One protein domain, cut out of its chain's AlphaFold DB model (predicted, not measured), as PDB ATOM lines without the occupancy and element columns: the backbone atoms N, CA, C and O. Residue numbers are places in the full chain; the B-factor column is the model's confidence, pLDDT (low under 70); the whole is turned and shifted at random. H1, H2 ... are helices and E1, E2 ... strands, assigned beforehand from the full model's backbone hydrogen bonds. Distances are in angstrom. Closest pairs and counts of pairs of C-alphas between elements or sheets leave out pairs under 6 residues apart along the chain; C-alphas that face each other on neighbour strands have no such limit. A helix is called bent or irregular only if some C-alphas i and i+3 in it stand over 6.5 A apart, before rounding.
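AT A GLANCE: This is residues 367 to 484 of the 676 residues of the protein "HNH Cas9-type domain-containing protein" of Verrucomicrobia bacterium (UniProt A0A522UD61). Two groups of parts sit at the two ends of an elongated body, with H1 in the middle: at one end H2 packs on H7 and on residues 410 to 413 of H4, with H3 and the long link of residues 384 to 399 nearby; at the other end H5 packs on H6, and the small hairpin of E1 and E2 follows H6. H1 crosses H4 and reaches E2 with its last residue, while residues 467 to 470 lead back from the hairpin to H7. The 118 printed residues hold seven named helices and two strands in the order H1 H2 H3 H4 H5 H6 E1 E2 H7, mostly helix, with one antiparallel sheet, E1 - E2. The whole is compact, with a radius of gyration of the C-alphas of 15.2 A, and spans 43 by 28 by 24 A.

HOW THE PARTS SIT: Start with H1, residues 367 to 376, which touches H4, residues 410 to 424, about perpendicular at 86 degrees; the closest C-alphas are those of Arg 374 and Val 417, 6.1 A apart. Next, H2, residues 379 to 383, touches residues 410 to 413 of H4, closest at C-alphas 383 and 410, 7.3 A. H3, residues 400 to 403, touches no helix; it is close to H2 but not clearly touching, with C-alphas 380 and 400 closest at 7.6 A. Further on, H5, residues 429 to 434, touches H6, residues 442 to 455, about perpendicular at 75 degrees, closest at C-alphas 431 and 448, 6.8 A. In the hairpin of E1, residues 456 to 458, and E2, residues 464 to 466, look for N 457 and O 465, 2.8 A apart and within hydrogen-bond range. The closest C-alphas of H1 and E2 are those of Ser 376 and Leu 466, 5.4 A apart. Last, H7, residues 471 to 482, touches H2, closest at C-alphas 382 and 478, 5.2 A; H6 and H7 are apart. Every O i to N i+4 pair is within hydrogen-bond range in H1, H4, H5 and H7; H6 has 8 of 10, H2 has 0 of 1 but 2 of 2 O i to N i+3 pairs, and H3 is too short for an O i to N i+4 pair.

IN THESE COORDINATES: Find C-alpha 367 at (7.380, 310.322, 63.263); from there H1 runs 14.1 A. H4 runs 20.6 A from C-alpha 410 at (9.455, 308.763, 49.944). H6, 17.5 A, is irregular: C-alphas 451 and 454 are 9.4 A apart. H7, 16.3 A, ends at C-alpha 482, (9.758, 300.833, 40.815).

THE WHOLE: The C-alphas of Ala 443 and Glu 483 are the two farthest apart, 44.7 A. The printed part has no cut, and its one long link joins H2 to H3. Mean pLDDT of the printed part is 88.6; look for values under 70 at residues 429 to 430 and residue 438.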
ATOM      1  N   GLY A 367       6.400 310.146  64.348       79.06
ATOM      2  CA  GLY A 367       7.380 310.322  63.263       79.06
ATOM      3  C   GLY A 367       8.854 310.320  63.690       79.06
ATOM      4  O   GLY A 367       9.736 310.041  62.878       79.06
ATOM      5  N   GLY A 368       9.142 310.585  64.972       77.06
ATOM      6  CA  GLY A 368      10.479 310.397  65.546       77.06
ATOM      7  C   GLY A 368      10.929 308.932  65.513       77.06
ATOM      8  O   GLY A 368      12.056 308.657  65.102       77.06
ATOM      9  N   VAL A 369      10.018 308.012  65.850       82.75
ATOM     10  CA  VAL A 369      10.233 306.557  65.820       82.75
ATOM     11  C   VAL A 369      10.392 306.090  64.378       82.75
ATOM     12  O   VAL A 369      11.427 305.521  64.043       82.75
ATOM     13  N   THR A 370       9.456 306.441  63.484       88.25
ATOM     14  CA  THR A 370       9.559 306.143  62.039       88.25
ATOM     15  C   THR A 370      10.880 306.659  61.463       88.25
ATOM     16  O   THR A 370      11.524 306.027  60.628       88.25
ATOM     17  N   GLY A 371      11.314 307.839  61.912       87.19
ATOM     18  CA  GLY A 371      12.577 308.438  61.514       87.19
ATOM     19  C   GLY A 371      13.808 307.669  61.980       87.19
ATOM     20  O   GLY A 371      14.760 307.566  61.205       87.19
ATOM     21  N   ALA A 372      13.802 307.158  63.209       85.31
ATOM     22  CA  ALA A 372      14.873 306.324  63.737       85.31
ATOM     23  C   ALA A 372      14.934 304.970  63.024       85.31
ATOM     24  O   ALA A 372      15.978 304.632  62.473       85.31
ATOM     25  N   VAL A 373      13.799 304.277  62.920       91.62
ATOM     26  CA  VAL A 373      13.698 302.957  62.284       91.62
ATOM     27  C   VAL A 373      14.133 303.001  60.817       91.62
ATOM     28  O   VAL A 373      14.972 302.208  60.397       91.62
ATOM     29  N   ARG A 374      13.672 303.996  60.040       93.31
ATOM     30  CA  ARG A 374      14.095 304.176  58.637       93.31
ATOM     31  C   ARG A 374      15.612 304.332  58.485       93.31
ATOM     32  O   ARG A 374      16.161 303.881  57.483       93.31
ATOM     33  N   ARG A 375      16.273 305.009  59.435       89.94
ATOM     34  CA  ARG A 375      17.737 305.169  59.432       89.94
ATOM     35  C   ARG A 375      18.435 303.868  59.803       89.94
ATOM     36  O   ARG A 375      19.402 303.522  59.140       89.94
ATOM     37  N   SER A 376      17.950 303.160  60.824       90.12
ATOM     38  CA  SER A 376      18.543 301.888  61.244       90.12
ATOM     39  C   SER A 376      18.486 300.830  60.143       90.12
ATOM     40  O   SER A 376      19.478 300.150  59.930       90.12
ATOM     41  N   TRP A 377      17.388 300.760  59.388       92.81
ATOM     42  CA  TRP A 377      17.239 299.827  58.263       92.81
ATOM     43  C   TRP A 377      17.767 300.345  56.913       92.81
ATOM     44  O   TRP A 377      17.516 299.748  55.867       92.81
ATOM     45  N   ASN A 378      18.432 301.506  56.904       91.56
ATOM     46  CA  ASN A 378      18.971 302.151  55.702       91.56
ATOM     47  C   ASN A 378      18.004 302.152  54.492       91.56
ATOM     48  O   ASN A 378      18.364 301.827  53.360       91.56
ATOM     49  N   LEU A 379      16.728 302.475  54.729       94.31
ATOM     50  CA  LEU A 379      15.677 302.250  53.730       94.31
ATOM     51  C   LEU A 379      15.606 303.319  52.632       94.31
ATOM     52  O   LEU A 379      15.008 303.072  51.589       94.31
ATOM     53  N   LEU A 380      16.218 304.495  52.825       94.56
ATOM     54  CA  LEU A 380      16.191 305.570  51.820       94.56
ATOM     55  C   LEU A 380      16.822 305.139  50.490       94.56
ATOM     56  O   LEU A 380      16.291 305.492  49.438       94.56
ATOM     57  N   GLY A 381      17.883 304.326  50.535       92.94
ATOM     58  CA  GLY A 381      18.552 303.821  49.334       92.94
ATOM     59  C   GLY A 381      17.653 302.955  48.447       92.94
ATOM     60  O   GLY A 381      17.878 302.866  47.244       92.94
ATOM     61  N   CYS A 382      16.563 302.387  48.984       95.88
ATOM     62  CA  CYS A 382      15.609 301.603  48.189       95.88
ATOM     63  C   CYS A 382      14.874 302.443  47.129       95.88
ATOM     64  O   CYS A 382      14.309 301.889  46.189       95.88
ATOM     65  N   LEU A 383      14.884 303.775  47.248       96.44
ATOM     66  CA  LEU A 383      14.301 304.663  46.244       96.44
ATOM     67  C   LEU A 383      15.127 304.721  44.954       96.44
ATOM     68  O   LEU A 383      14.558 305.045  43.916       96.44
ATOM     69  N   ALA A 384      16.426 304.402  44.997       94.94
ATOM     70  CA  ALA A 384      17.336 304.589  43.865       94.94
ATOM     71  C   ALA A 384      16.933 303.770  42.632       94.94
ATOM     72  O   ALA A 384      17.007 304.269  41.512       94.94
ATOM     73  N   THR A 385      16.408 302.555  42.831       93.56
ATOM     74  CA  THR A 385      15.877 301.717  41.742       93.56
ATOM     75  C   THR A 385      14.699 302.382  41.031       93.56
ATOM     76  O   THR A 385      14.590 302.323  39.809       93.56
ATOM     77  N   ALA A 386      13.816 303.042  41.782       93.12
ATOM     78  CA  ALA A 386      12.665 303.733  41.216       93.12
ATOM     79  C   ALA A 386      13.034 305.114  40.658       93.12
ATOM     80  O   ALA A 386      12.443 305.552  39.673       93.12
ATOM     81  N   ASN A 387      13.981 305.821  41.269       93.75
ATOM     82  CA  ASN A 387      14.393 307.154  40.852       93.75
ATOM     83  C   ASN A 387      15.880 307.389  41.185       93.75
ATOM     84  O   ASN A 387      16.192 307.739  42.323       93.75
ATOM     85  N   PRO A 388      16.794 307.247  40.206       93.38
ATOM     86  CA  PRO A 388      18.235 307.392  40.433       93.38
ATOM     87  C   PRO A 388      18.672 308.781  40.915       93.38
ATOM     88  O   PRO A 388      19.716 308.901  41.542       93.38
ATOM     89  N   LEU A 389      17.863 309.831  40.705       93.88
ATOM     90  CA  LEU A 389      18.185 311.203  41.131       93.88
ATOM     91  C   LEU A 389      18.253 311.371  42.656       93.88
ATOM     92  O   LEU A 389      18.657 312.424  43.147       93.88
ATOM     93  N   VAL A 390      17.818 310.362  43.418       94.94
ATOM     94  CA  VAL A 390      17.986 310.322  44.877       94.94
ATOM     95  C   VAL A 390      19.426 310.040  45.298       94.94
ATOM     96  O   VAL A 390      19.724 310.182  46.482       94.94
ATOM     97  N   LEU A 391      20.293 309.647  44.366       95.69
ATOM     98  CA  LEU A 391      21.727 309.518  44.584       95.69
ATOM     99  C   LEU A 391      22.433 310.830  44.232       95.69
ATOM    100  O   LEU A 391      21.988 311.574  43.354       95.69
ATOM    101  N   ASP A 392      23.495 311.156  44.960       93.31
ATOM    102  CA  ASP A 392      24.401 312.244  44.607       93.31
ATOM    103  C   ASP A 392      25.455 311.808  43.574       93.31
ATOM    104  O   ASP A 392      25.402 310.708  43.027       93.31
ATOM    105  N   GLU A 393      26.390 312.706  43.271       90.62
ATOM    106  CA  GLU A 393      27.443 312.500  42.269       90.62
ATOM    107  C   GLU A 393      28.410 311.363  42.642       90.62
ATOM    108  O   GLU A 393      29.012 310.764  41.753       90.62
ATOM    109  N   ASN A 394      28.503 311.017  43.930       91.62
ATOM    110  CA  ASN A 394      29.334 309.925  44.440       91.62
ATOM    111  C   ASN A 394      28.566 308.594  44.521       91.62
ATOM    112  O   ASN A 394      29.117 307.584  44.956       91.62
ATOM    113  N   GLY A 395      27.286 308.579  44.136       91.06
ATOM    114  CA  GLY A 395      26.412 307.417  44.275       91.06
ATOM    115  C   GLY A 395      25.861 307.220  45.691       91.06
ATOM    116  O   GLY A 395      25.228 306.195  45.955       91.06
ATOM    117  N   GLU A 396      26.046 308.178  46.604       93.56
ATOM    118  CA  GLU A 396      25.489 308.106  47.953       93.56
ATOM    119  C   GLU A 396      24.035 308.590  47.984       93.56
ATOM    120  O   GLU A 396      23.603 309.455  47.224       93.56
ATOM    121  N   THR A 397      23.230 308.024  48.887       94.69
ATOM    122  CA  THR A 397      21.822 308.420  49.007       94.69
ATOM    123  C   THR A 397      21.700 309.809  49.631       94.69
ATOM    124  O   THR A 397      22.066 310.015  50.788       94.69
ATOM    125  N   LYS A 398      21.080 310.738  48.896       92.81
ATOM    126  CA  LYS A 398      20.789 312.099  49.357       92.81
ATOM    127  C   LYS A 398      19.968 312.110  50.643       92.81
ATOM    128  O   LYS A 398      19.225 311.180  50.981       92.81
ATOM    129  N   THR A 399      20.021 313.229  51.360       90.31
ATOM    130  CA  THR A 399      19.244 313.380  52.589       90.31
ATOM    131  C   THR A 399      17.742 313.358  52.306       90.31
ATOM    132  O   THR A 399      17.255 313.754  51.244       90.31
ATOM    133  N   LYS A 400      16.944 312.981  53.316       86.62
ATOM    134  CA  LYS A 400      15.476 312.992  53.199       86.62
ATOM    135  C   LYS A 400      14.914 314.365  52.797       86.62
ATOM    136  O   LYS A 400      13.866 314.428  52.163       86.62
ATOM    137  N   THR A 401      15.578 315.457  53.176       84.00
ATOM    138  CA  THR A 401      15.156 316.817  52.815       84.00
ATOM    139  C   THR A 401      15.309 317.073  51.321       84.00
ATOM    140  O   THR A 401      14.418 317.663  50.717       84.00
ATOM    141  N   GLU A 402      16.393 316.595  50.717       87.50
ATOM    142  CA  GLU A 402      16.630 316.709  49.277       87.50
ATOM    143  C   GLU A 402      15.688 315.791  48.493       87.50
ATOM    144  O   GLU A 402      15.024 316.245  47.563       87.50
ATOM    145  N   ILE A 403      15.530 314.537  48.937       92.75
ATOM    146  CA  ILE A 403      14.646 313.539  48.305       92.75
ATOM    147  C   ILE A 403      13.194 314.032  48.195       92.75
ATOM    148  O   ILE A 403      12.526 313.758  47.196       92.75
ATOM    149  N   ARG A 404      12.701 314.812  49.170       90.31
ATOM    150  CA  ARG A 404      11.354 315.419  49.127       90.31
ATOM    151  C   ARG A 404      11.114 316.295  47.899       90.31
ATOM    152  O   ARG A 404       9.968 316.443  47.489       90.31
ATOM    153  N   ASN A 405      12.173 316.875  47.336       89.06
ATOM    154  CA  ASN A 405      12.107 317.705  46.138       89.06
ATOM    155  C   ASN A 405      12.357 316.913  44.851       89.06
ATOM    156  O   ASN A 405      12.277 317.508  43.781       89.06
ATOM    157  N   ILE A 406      12.614 315.605  44.938       93.00
ATOM    158  CA  ILE A 406      12.944 314.731  43.805       93.00
ATOM    159  C   ILE A 406      11.772 313.801  43.469       93.00
ATOM    160  O   ILE A 406      11.320 313.756  42.326       93.00
ATOM    161  N   THR A 407      11.259 313.070  44.465       95.19
ATOM    162  CA  THR A 407      10.236 312.035  44.252       95.19
ATOM    163  C   THR A 407       9.197 312.011  45.367       95.19
ATOM    164  O   THR A 407       9.522 312.194  46.538       95.19
ATOM    165  N   HIS A 408       7.936 311.739  45.029       94.62
ATOM    166  CA  HIS A 408       6.853 311.507  45.990       94.62
ATOM    167  C   HIS A 408       6.924 310.128  46.663       94.62
ATOM    168  O   HIS A 408       6.298 309.927  47.705       94.62
ATOM    169  N   LEU A 409       7.713 309.190  46.123       96.38
ATOM    170  CA  LEU A 409       7.798 307.811  46.625       96.38
ATOM    171  C   LEU A 409       8.368 307.695  48.038       96.38
ATOM    172  O   LEU A 409       8.146 306.687  48.705       96.38
ATOM    173  N   HIS A 410       9.025 308.736  48.549       95.00
ATOM    174  CA  HIS A 410       9.455 308.763  49.944       95.00
ATOM    175  C   HIS A 410       8.278 308.624  50.930       95.00
ATOM    176  O   HIS A 410       8.482 308.121  52.031       95.00
ATOM    177  N   HIS A 411       7.054 309.011  50.542       94.25
ATOM    178  CA  HIS A 411       5.850 308.765  51.342       94.25
ATOM    179  C   HIS A 411       5.456 307.282  51.369       94.25
ATOM    180  O   HIS A 411       5.100 306.775  52.428       94.25
ATOM    181  N   ALA A 412       5.553 306.580  50.236       95.44
ATOM    182  CA  ALA A 412       5.297 305.140  50.164       95.44
ATOM    183  C   ALA A 412       6.357 304.350  50.948       95.44
ATOM    184  O   ALA A 412       6.026 303.432  51.695       95.44
ATOM    185  N   LEU A 413       7.625 304.766  50.858       96.25
ATOM    186  CA  LEU A 413       8.699 304.203  51.672       96.25
ATOM    187  C   LEU A 413       8.445 304.420  53.171       96.25
ATOM    188  O   LEU A 413       8.591 303.489  53.957       96.25
ATOM    189  N   ASP A 414       8.039 305.625  53.583       94.81
ATOM    190  CA  ASP A 414       7.665 305.887  54.978       94.81
ATOM    191  C   ASP A 414       6.477 305.017  55.424       94.81
ATOM    192  O   ASP A 414       6.482 304.523  56.548       94.81
ATOM    193  N   ALA A 415       5.493 304.769  54.553       94.69
ATOM    194  CA  ALA A 415       4.384 303.860  54.845       94.69
ATOM    195  C   ALA A 415       4.853 302.407  55.048       94.69
ATOM    196  O   ALA A 415       4.377 301.735  55.963       94.69
ATOM    197  N   CYS A 416       5.843 301.948  54.274       94.31
ATOM    198  CA  CYS A 416       6.490 300.652  54.500       94.31
ATOM    199  C   CYS A 416       7.182 300.616  55.870       94.31
ATOM    200  O   CYS A 416       6.983 299.680  56.639       94.31
ATOM    201  N   VAL A 417       7.932 301.672  56.219       94.50
ATOM    202  CA  VAL A 417       8.579 301.788  57.538       94.50
ATOM    203  C   VAL A 417       7.542 301.676  58.654       94.50
ATOM    204  O   VAL A 417       7.781 300.955  59.617       94.50
ATOM    205  N   LEU A 418       6.393 302.346  58.533       93.31
ATOM    206  CA  LEU A 418       5.311 302.273  59.519       93.31
ATOM    207  C   LEU A 418       4.773 300.852  59.683       93.31
ATOM    208  O   LEU A 418       4.689 300.362  60.812       93.31
ATOM    209  N   ALA A 419       4.455 300.186  58.572       92.50
ATOM    210  CA  ALA A 419       3.964 298.814  58.584       92.50
ATOM    211  C   ALA A 419       4.973 297.865  59.247       92.50
ATOM    212  O   ALA A 419       4.618 297.124  60.160       92.50
ATOM    213  N   PHE A 420       6.249 297.945  58.865       91.88
ATOM    214  CA  PHE A 420       7.306 297.094  59.414       91.88
ATOM    215  C   PHE A 420       7.616 297.411  60.874       91.88
ATOM    216  O   PHE A 420       7.852 296.498  61.657       91.88
ATOM    217  N   THR A 421       7.558 298.685  61.269       90.56
ATOM    218  CA  THR A 421       7.702 299.079  62.676       90.56
ATOM    219  C   THR A 421       6.615 298.411  63.510       90.56
ATOM    220  O   THR A 421       6.926 297.789  64.518       90.56
ATOM    221  N   SER A 422       5.351 298.473  63.077       88.00
ATOM    222  CA  SER A 422       4.256 297.802  63.790       88.00
ATOM    223  C   SER A 422       4.297 296.276  63.682       88.00
ATOM    224  O   SER A 422       3.673 295.609  64.507       88.00
ATOM    225  N   GLN A 423       4.937 295.722  62.651       88.81
ATOM    226  CA  GLN A 423       5.016 294.280  62.446       88.81
ATOM    227  C   GLN A 423       6.099 293.635  63.307       88.81
ATOM    228  O   GLN A 423       5.835 292.613  63.936       88.81
ATOM    229  N   PHE A 424       7.294 294.226  63.306       88.31
ATOM    230  CA  PHE A 424       8.500 293.639  63.884       88.31
ATOM    231  C   PHE A 424       8.836 294.173  65.270       88.31
ATOM    232  O   PHE A 424       9.503 293.478  66.028       88.31
ATOM    233  N   LEU A 425       8.408 295.391  65.613       87.19
ATOM    234  CA  LEU A 425       8.694 295.968  66.922       87.19
ATOM    235  C   LEU A 425       7.474 295.837  67.838       87.19
ATOM    236  O   LEU A 425       6.334 295.984  67.384       87.19
ATOM    237  N   PRO A 426       7.690 295.595  69.142       83.50
ATOM    238  CA  PRO A 426       6.603 295.535  70.098       83.50
ATOM    239  C   PRO A 426       5.898 296.890  70.177       83.50
ATOM    240  O   PRO A 426       6.504 297.960  70.031       83.50
ATOM    241  N   ARG A 427       4.595 296.845  70.460       78.56
ATOM    242  CA  ARG A 427       3.788 298.033  70.751       78.56
ATOM    243  C   ARG A 427       4.037 298.495  72.188       78.56
ATOM    244  O   ARG A 427       3.145 298.463  73.028       78.56
ATOM    245  N   ASP A 428       5.271 298.899  72.454       74.69
ATOM    246  CA  ASP A 428       5.755 299.310  73.766       74.69
ATOM    247  C   ASP A 428       6.297 300.744  73.664       74.69
ATOM    248  O   ASP A 428       7.259 301.022  72.946       74.69
ATOM    249  N   GLY A 429       5.642 301.670  74.372       68.94
ATOM    250  CA  GLY A 429       6.016 303.084  74.371       68.94
ATOM    251  C   GLY A 429       7.419 303.332  74.929       68.94
ATOM    252  O   GLY A 429       8.100 304.227  74.432       68.94
ATOM    253  N   GLY A 430       7.868 302.514  75.886       69.50
ATOM    254  CA  GLY A 430       9.222 302.581  76.430       69.50
ATOM    255  C   GLY A 430      10.253 302.171  75.384       69.50
ATOM    256  O   GLY A 430      11.212 302.897  75.143       69.50
ATOM    257  N   VAL A 431      10.011 301.074  74.657       79.00
ATOM    258  CA  VAL A 431      10.874 300.671  73.529       79.00
ATOM    259  C   VAL A 431      10.937 301.777  72.474       79.00
ATOM    260  O   VAL A 431      12.018 302.138  72.012       79.00
ATOM    261  N   TRP A 432       9.796 302.364  72.110       80.31
ATOM    262  CA  TRP A 432       9.743 303.447  71.127       80.31
ATOM    263  C   TRP A 432      10.494 304.706  71.559       80.31
ATOM    264  O   TRP A 432      11.083 305.381  70.715       80.31
ATOM    265  N   GLU A 433      10.498 305.024  72.850       70.81
ATOM    266  CA  GLU A 433      11.298 306.119  73.392       70.81
ATOM    267  C   GLU A 433      12.796 305.838  73.238       70.81
ATOM    268  O   GLU A 433      13.543 306.678  72.724       70.81
ATOM    269  N   LEU A 434      13.228 304.633  73.618       79.81
ATOM    270  CA  LEU A 434      14.626 304.220  73.516       79.81
ATOM    271  C   LEU A 434      15.106 304.205  72.062       79.81
ATOM    272  O   LEU A 434      16.235 304.620  71.804       79.81
ATOM    273  N   LEU A 435      14.233 303.871  71.101       78.00
ATOM    274  CA  LEU A 435      14.541 303.931  69.666       78.00
ATOM    275  C   LEU A 435      14.929 305.334  69.166       78.00
ATOM    276  O   LEU A 435      15.550 305.475  68.114       78.00
ATOM    277  N   ILE A 436      14.557 306.396  69.878       75.81
ATOM    278  CA  ILE A 436      14.872 307.773  69.479       75.81
ATOM    279  C   ILE A 436      16.210 308.229  70.084       75.81
ATOM    280  O   ILE A 436      16.838 309.164  69.570       75.81
ATOM    281  N   LYS A 437      16.674 307.578  71.157       72.31
ATOM    282  CA  LYS A 437      17.908 307.953  71.854       72.31
ATOM    283  C   LYS A 437      19.127 307.628  70.990       72.31
ATOM    284  O   LYS A 437      19.159 306.672  70.233       72.31
ATOM    285  N   ARG A 438      20.176 308.448  71.088       66.75
ATOM    286  CA  ARG A 438      21.442 308.169  70.383       66.75
ATOM    287  C   ARG A 438      22.292 307.121  71.106       66.75
ATOM    288  O   ARG A 438      23.015 306.369  70.465       66.75
ATOM    289  N   ARG A 439      22.246 307.142  72.439       74.19
ATOM    290  CA  ARG A 439      23.023 306.288  73.341       74.19
ATOM    291  C   ARG A 439      22.158 305.905  74.526       74.19
ATOM    292  O   ARG A 439      21.507 306.797  75.075       74.19
ATOM    293  N   LEU A 440      22.194 304.626  74.870       78.44
ATOM    294  CA  LEU A 440      21.469 303.999  75.964       78.44
ATOM    295  C   LEU A 440      22.406 303.795  77.158       78.44
ATOM    296  O   LEU A 440      23.540 303.337  76.986       78.44
ATOM    297  N   ASN A 441      21.934 304.108  78.362       81.75
ATOM    298  CA  ASN A 441      22.615 303.733  79.603       81.75
ATOM    299  C   ASN A 441      22.488 302.217  79.865       81.75
ATOM    300  O   ASN A 441      21.708 301.535  79.209       81.75
ATOM    301  N   GLU A 442      23.231 301.661  80.822       83.12
ATOM    302  CA  GLU A 442      23.257 300.206  81.054       83.12
ATOM    303  C   GLU A 442      21.884 299.591  81.381       83.12
ATOM    304  O   GLU A 442      21.579 298.481  80.941       83.12
ATOM    305  N   ALA A 443      21.028 300.300  82.122       82.00
ATOM    306  CA  ALA A 443      19.671 299.840  82.416       82.00
ATOM    307  C   ALA A 443      18.798 299.819  81.151       82.00
ATOM    308  O   ALA A 443      18.134 298.823  80.869       82.00
ATOM    309  N   GLU A 444      18.869 300.872  80.337       84.56
ATOM    310  CA  GLU A 444      18.172 300.967  79.051       84.56
ATOM    311  C   GLU A 444      18.677 299.922  78.047       84.56
ATOM    312  O   GLU A 444      17.889 299.355  77.293       84.56
ATOM    313  N   GLN A 445      19.979 299.627  78.047       87.94
ATOM    314  CA  GLN A 445      20.554 298.568  77.219       87.94
ATOM    315  C   GLN A 445      20.022 297.194  77.626       87.94
ATOM    316  O   GLN A 445      19.667 296.402  76.753       87.94
ATOM    317  N   ARG A 446      19.943 296.908  78.934       86.94
ATOM    318  CA  ARG A 446      19.335 295.669  79.447       86.94
ATOM    319  C   ARG A 446      17.872 295.562  79.026       86.94
ATOM    320  O   ARG A 446      17.489 294.536  78.475       86.94
ATOM    321  N   LEU A 447      17.098 296.637  79.184       85.69
ATOM    322  CA  LEU A 447      15.696 296.681  78.768       85.69
ATOM    323  C   LEU A 447      15.533 296.460  77.254       85.69
ATOM    324  O   LEU A 447      14.690 295.670  76.834       85.69
ATOM    325  N   MET A 448      16.363 297.098  76.425       87.75
ATOM    326  CA  MET A 448      16.320 296.922  74.968       87.75
ATOM    327  C   MET A 448      16.693 295.506  74.545       87.75
ATOM    328  O   MET A 448      16.000 294.930  73.710       87.75
ATOM    329  N   ARG A 449      17.735 294.914  75.142       89.38
ATOM    330  CA  ARG A 449      18.096 293.511  74.891       89.38
ATOM    331  C   ARG A 449      16.985 292.561  75.339       89.38
ATOM    332  O   ARG A 449      16.680 291.622  74.620       89.38
ATOM    333  N   GLN A 450      16.328 292.832  76.465       89.06
ATOM    334  CA  GLN A 450      15.204 292.024  76.945       89.06
ATOM    335  C   GLN A 450      13.980 292.113  76.019       89.06
ATOM    336  O   GLN A 450      13.298 291.117  75.804       89.06
ATOM    337  N   ARG A 451      13.674 293.304  75.489       88.25
ATOM    338  CA  ARG A 451      12.466 293.541  74.680       88.25
ATOM    339  C   ARG A 451      12.629 293.212  73.201       88.25
ATOM    340  O   ARG A 451      11.656 292.803  72.579       88.25
ATOM    341  N   LEU A 452      13.815 293.431  72.637       88.38
ATOM    342  CA  LEU A 452      14.088 293.263  71.205       88.38
ATOM    343  C   LEU A 452      15.031 292.098  70.898       88.38
ATOM    344  O   LEU A 452      15.179 291.737  69.733       88.38
ATOM    345  N   GLY A 453      15.671 291.508  71.909       87.00
ATOM    346  CA  GLY A 453      16.553 290.359  71.738       87.00
ATOM    347  C   GLY A 453      17.644 290.615  70.702       87.00
ATOM    348  O   GLY A 453      18.391 291.590  70.776       87.00
ATOM    349  N   ASN A 454      17.697 289.736  69.706       86.00
ATOM    350  CA  ASN A 454      18.643 289.784  68.595       86.00
ATOM    351  C   ASN A 454      18.332 290.865  67.546       86.00
ATOM    352  O   ASN A 454      19.152 291.084  66.662       86.00
ATOM    353  N   MET A 455      17.194 291.562  67.624       86.12
ATOM    354  CA  MET A 455      16.843 292.624  66.673       86.12
ATOM    355  C   MET A 455      17.602 293.931  66.928       86.12
ATOM    356  O   MET A 455      17.488 294.868  66.137       86.12
ATOM    357  N   VAL A 456      18.364 294.025  68.022       89.44
ATOM    358  CA  VAL A 456      19.144 295.210  68.382       89.44
ATOM    359  C   VAL A 456      20.618 294.868  68.572       89.44
ATOM    360  O   VAL A 456      20.984 293.924  69.265       89.44
ATOM    361  N   GLN A 457      21.482 295.686  67.984       89.12
ATOM    362  CA  GLN A 457      22.919 295.678  68.220       89.12
ATOM    363  C   GLN A 457      23.275 296.905  69.047       89.12
ATOM    364  O   GLN A 457      22.941 298.025  68.662       89.12
ATOM    365  N   ILE A 458      23.938 296.703  70.182       87.88
ATOM    366  CA  ILE A 458      24.358 297.773  71.092       87.88
ATOM    367  C   ILE A 458      25.864 297.657  71.296       87.88
ATOM    368  O   ILE A 458      26.333 296.620  71.768       87.88
ATOM    369  N   ASN A 459      26.611 298.707  70.957       86.00
ATOM    370  CA  ASN A 459      28.059 298.737  71.155       86.00
ATOM    371  C   ASN A 459      28.439 299.129  72.596       86.00
ATOM    372  O   ASN A 459      27.605 299.597  73.371       86.00
ATOM    373  N   GLY A 460      29.724 298.996  72.946       77.50
ATOM    374  CA  GLY A 460      30.230 299.322  74.289       77.50
ATOM    375  C   GLY A 460      30.057 300.789  74.712       77.50
ATOM    376  O   GLY A 460      30.091 301.095  75.895       77.50
ATOM    377  N   THR A 461      29.803 301.706  73.770       79.44
ATOM    378  CA  THR A 461      29.508 303.124  74.066       79.44
ATOM    379  C   THR A 461      28.013 303.405  74.269       79.44
ATOM    380  O   THR A 461      27.608 304.562  74.421       79.44
ATOM    381  N   GLY A 462      27.183 302.357  74.237       79.94
ATOM    382  CA  GLY A 462      25.730 302.425  74.347       79.94
ATOM    383  C   GLY A 462      25.021 302.904  73.082       79.94
ATOM    384  O   GLY A 462      23.810 303.117  73.116       79.94
ATOM    385  N   GLU A 463      25.727 303.100  71.965       82.50
ATOM    386  CA  GLU A 463      25.073 303.364  70.681       82.50
ATOM    387  C   GLU A 463      24.403 302.083  70.204       82.50
ATOM    388  O   GLU A 463      25.038 301.029  70.129       82.50
ATOM    389  N   PHE A 464      23.118 302.186  69.876       85.25
ATOM    390  CA  PHE A 464      22.364 301.059  69.360       85.25
ATOM    391  C   PHE A 464      21.982 301.267  67.895       85.25
ATOM    392  O   PHE A 464      21.834 302.396  67.413       85.25
ATOM    393  N   ARG A 465      21.776 300.155  67.196       84.69
ATOM    394  CA  ARG A 465      21.119 300.088  65.892       84.69
ATOM    395  C   ARG A 465      20.197 298.878  65.867       84.69
ATOM    396  O   ARG A 465      20.482 297.871  66.508       84.69
ATOM    397  N   LEU A 466      19.093 298.978  65.134       90.62
ATOM    398  CA  LEU A 466      18.336 297.782  64.776       90.62
ATOM    399  C   LEU A 466      19.151 296.959  63.781       90.62
ATOM    400  O   LEU A 466      19.827 297.537  62.926       90.62
ATOM    401  N   VAL A 467      19.062 295.635  63.892       90.69
ATOM    402  CA  VAL A 467      19.536 294.732  62.844       90.69
ATOM    403  C   VAL A 467      18.802 295.074  61.557       90.69
ATOM    404  O   VAL A 467      17.598 295.356  61.555       90.69
ATOM    405  N   ASP A 468      19.570 295.126  60.476       91.50
ATOM    406  CA  ASP A 468      19.059 295.540  59.185       91.50
ATOM    407  C   ASP A 468      18.041 294.530  58.631       91.50
ATOM    408  O   ASP A 468      18.056 293.347  58.978       91.50
ATOM    409  N   LEU A 469      17.139 294.997  57.769       91.75
ATOM    410  CA  LEU A 469      16.187 294.113  57.102       91.75
ATOM    411  C   LEU A 469      16.919 293.198  56.107       91.75
ATOM    412  O   LEU A 469      17.837 293.671  55.430       91.75
ATOM    413  N   PRO A 470      16.482 291.932  55.949       92.56
ATOM    414  CA  PRO A 470      17.059 291.024  54.966       92.56
ATOM    415  C   PRO A 470      17.063 291.622  53.557       92.56
ATOM    416  O   PRO A 470      16.090 292.246  53.124       92.56
ATOM    417  N   GLU A 471      18.135 291.382  52.804       94.06
ATOM    418  CA  GLU A 471      18.319 291.973  51.474       94.06
ATOM    419  C   GLU A 471      17.225 291.544  50.481       94.06
ATOM    420  O   GLU A 471      16.739 292.362  49.702       94.06
ATOM    421  N   GLY A 472      16.737 290.302  50.575       94.81
ATOM    422  CA  GLY A 472      15.587 289.839  49.788       94.81
ATOM    423  C   GLY A 472      14.318 290.662  50.039       94.81
ATOM    424  O   GLY A 472      13.567 290.948  49.109       94.81
ATOM    425  N   PHE A 473      14.112 291.132  51.271       92.38
ATOM    426  CA  PHE A 473      12.980 291.992  51.613       92.38
ATOM    427  C   PHE A 473      13.161 293.410  51.063       92.38
ATOM    428  O   PHE A 473      12.236 293.994  50.497       92.38
ATOM    429  N   LYS A 474      14.381 293.952  51.137       95.06
ATOM    430  CA  LYS A 474      14.710 295.241  50.509       95.06
ATOM    431  C   LYS A 474      14.557 295.204  48.993       95.06
ATOM    432  O   LYS A 474      14.081 296.179  48.414       95.06
ATOM    433  N   LYS A 475      14.896 294.082  48.356       95.88
ATOM    434  CA  LYS A 475      14.669 293.861  46.927       95.88
ATOM    435  C   LYS A 475      13.180 293.959  46.576       95.88
ATOM    436  O   LYS A 475      12.839 294.723  45.678       95.88
ATOM    437  N   GLN A 476      12.296 293.315  47.342       95.06
ATOM    438  CA  GLN A 476      10.844 293.440  47.139       95.06
ATOM    439  C   GLN A 476      10.364 294.892  47.281       95.06
ATOM    440  O   GLN A 476       9.580 295.370  46.463       95.06
ATOM    441  N   ILE A 477      10.870 295.634  48.277       95.44
ATOM    442  CA  ILE A 477      10.547 297.062  48.440       95.44
ATOM    443  C   ILE A 477      10.962 297.854  47.192       95.44
ATOM    444  O   ILE A 477      10.170 298.649  46.686       95.44
ATOM    445  N   ARG A 478      12.176 297.637  46.670       96.38
ATOM    446  CA  ARG A 478      12.656 298.303  45.444       96.38
ATOM    447  C   ARG A 478      11.766 297.997  44.247       96.38
ATOM    448  O   ARG A 478      11.389 298.923  43.536       96.38
ATOM    449  N   GLU A 479      11.406 296.731  44.049       94.75
ATOM    450  CA  GLU A 479      10.534 296.289  42.954       94.75
ATOM    451  C   GLU A 479       9.159 296.964  43.025       94.75
ATOM    452  O   GLU A 479       8.700 297.534  42.037       94.75
ATOM    453  N   ARG A 480       8.533 296.994  44.210       94.50
ATOM    454  CA  ARG A 480       7.233 297.658  44.394       94.50
ATOM    455  C   ARG A 480       7.319 299.176  44.232       94.50
ATOM    456  O   ARG A 480       6.424 299.785  43.652       94.50
ATOM    457  N   LEU A 481       8.397 299.814  44.695       95.62
ATOM    458  CA  LEU A 481       8.618 301.250  44.482       95.62
ATOM    459  C   LEU A 481       8.873 301.582  43.003       95.62
ATOM    460  O   LEU A 481       8.463 302.652  42.546       95.62
ATOM    461  N   ALA A 482       9.500 300.676  42.247       94.56
ATOM    462  CA  ALA A 482       9.758 300.833  40.815       94.56
ATOM    463  C   ALA A 482       8.475 300.832  39.967       94.56
ATOM    464  O   ALA A 482       8.472 301.374  38.862       94.56
ATOM    465  N   GLU A 483       7.357 300.335  40.508       93.56
ATOM    466  CA  GLU A 483       6.036 300.520  39.903       93.56
ATOM    467  C   GLU A 483       5.587 301.991  39.906       93.56
ATOM    468  O   GLU A 483       4.674 302.343  39.171       93.56
ATOM    469  N   ARG A 484       6.196 302.873  40.712       94.44
ATOM    470  CA  ARG A 484       5.926 304.327  40.746       94.44
ATOM    471  C   ARG A 484       4.440 304.684  40.855       94.44
ATOM    472  O   ARG A 484       3.969 305.640  40.237       94.44
TER     473      ARG A 484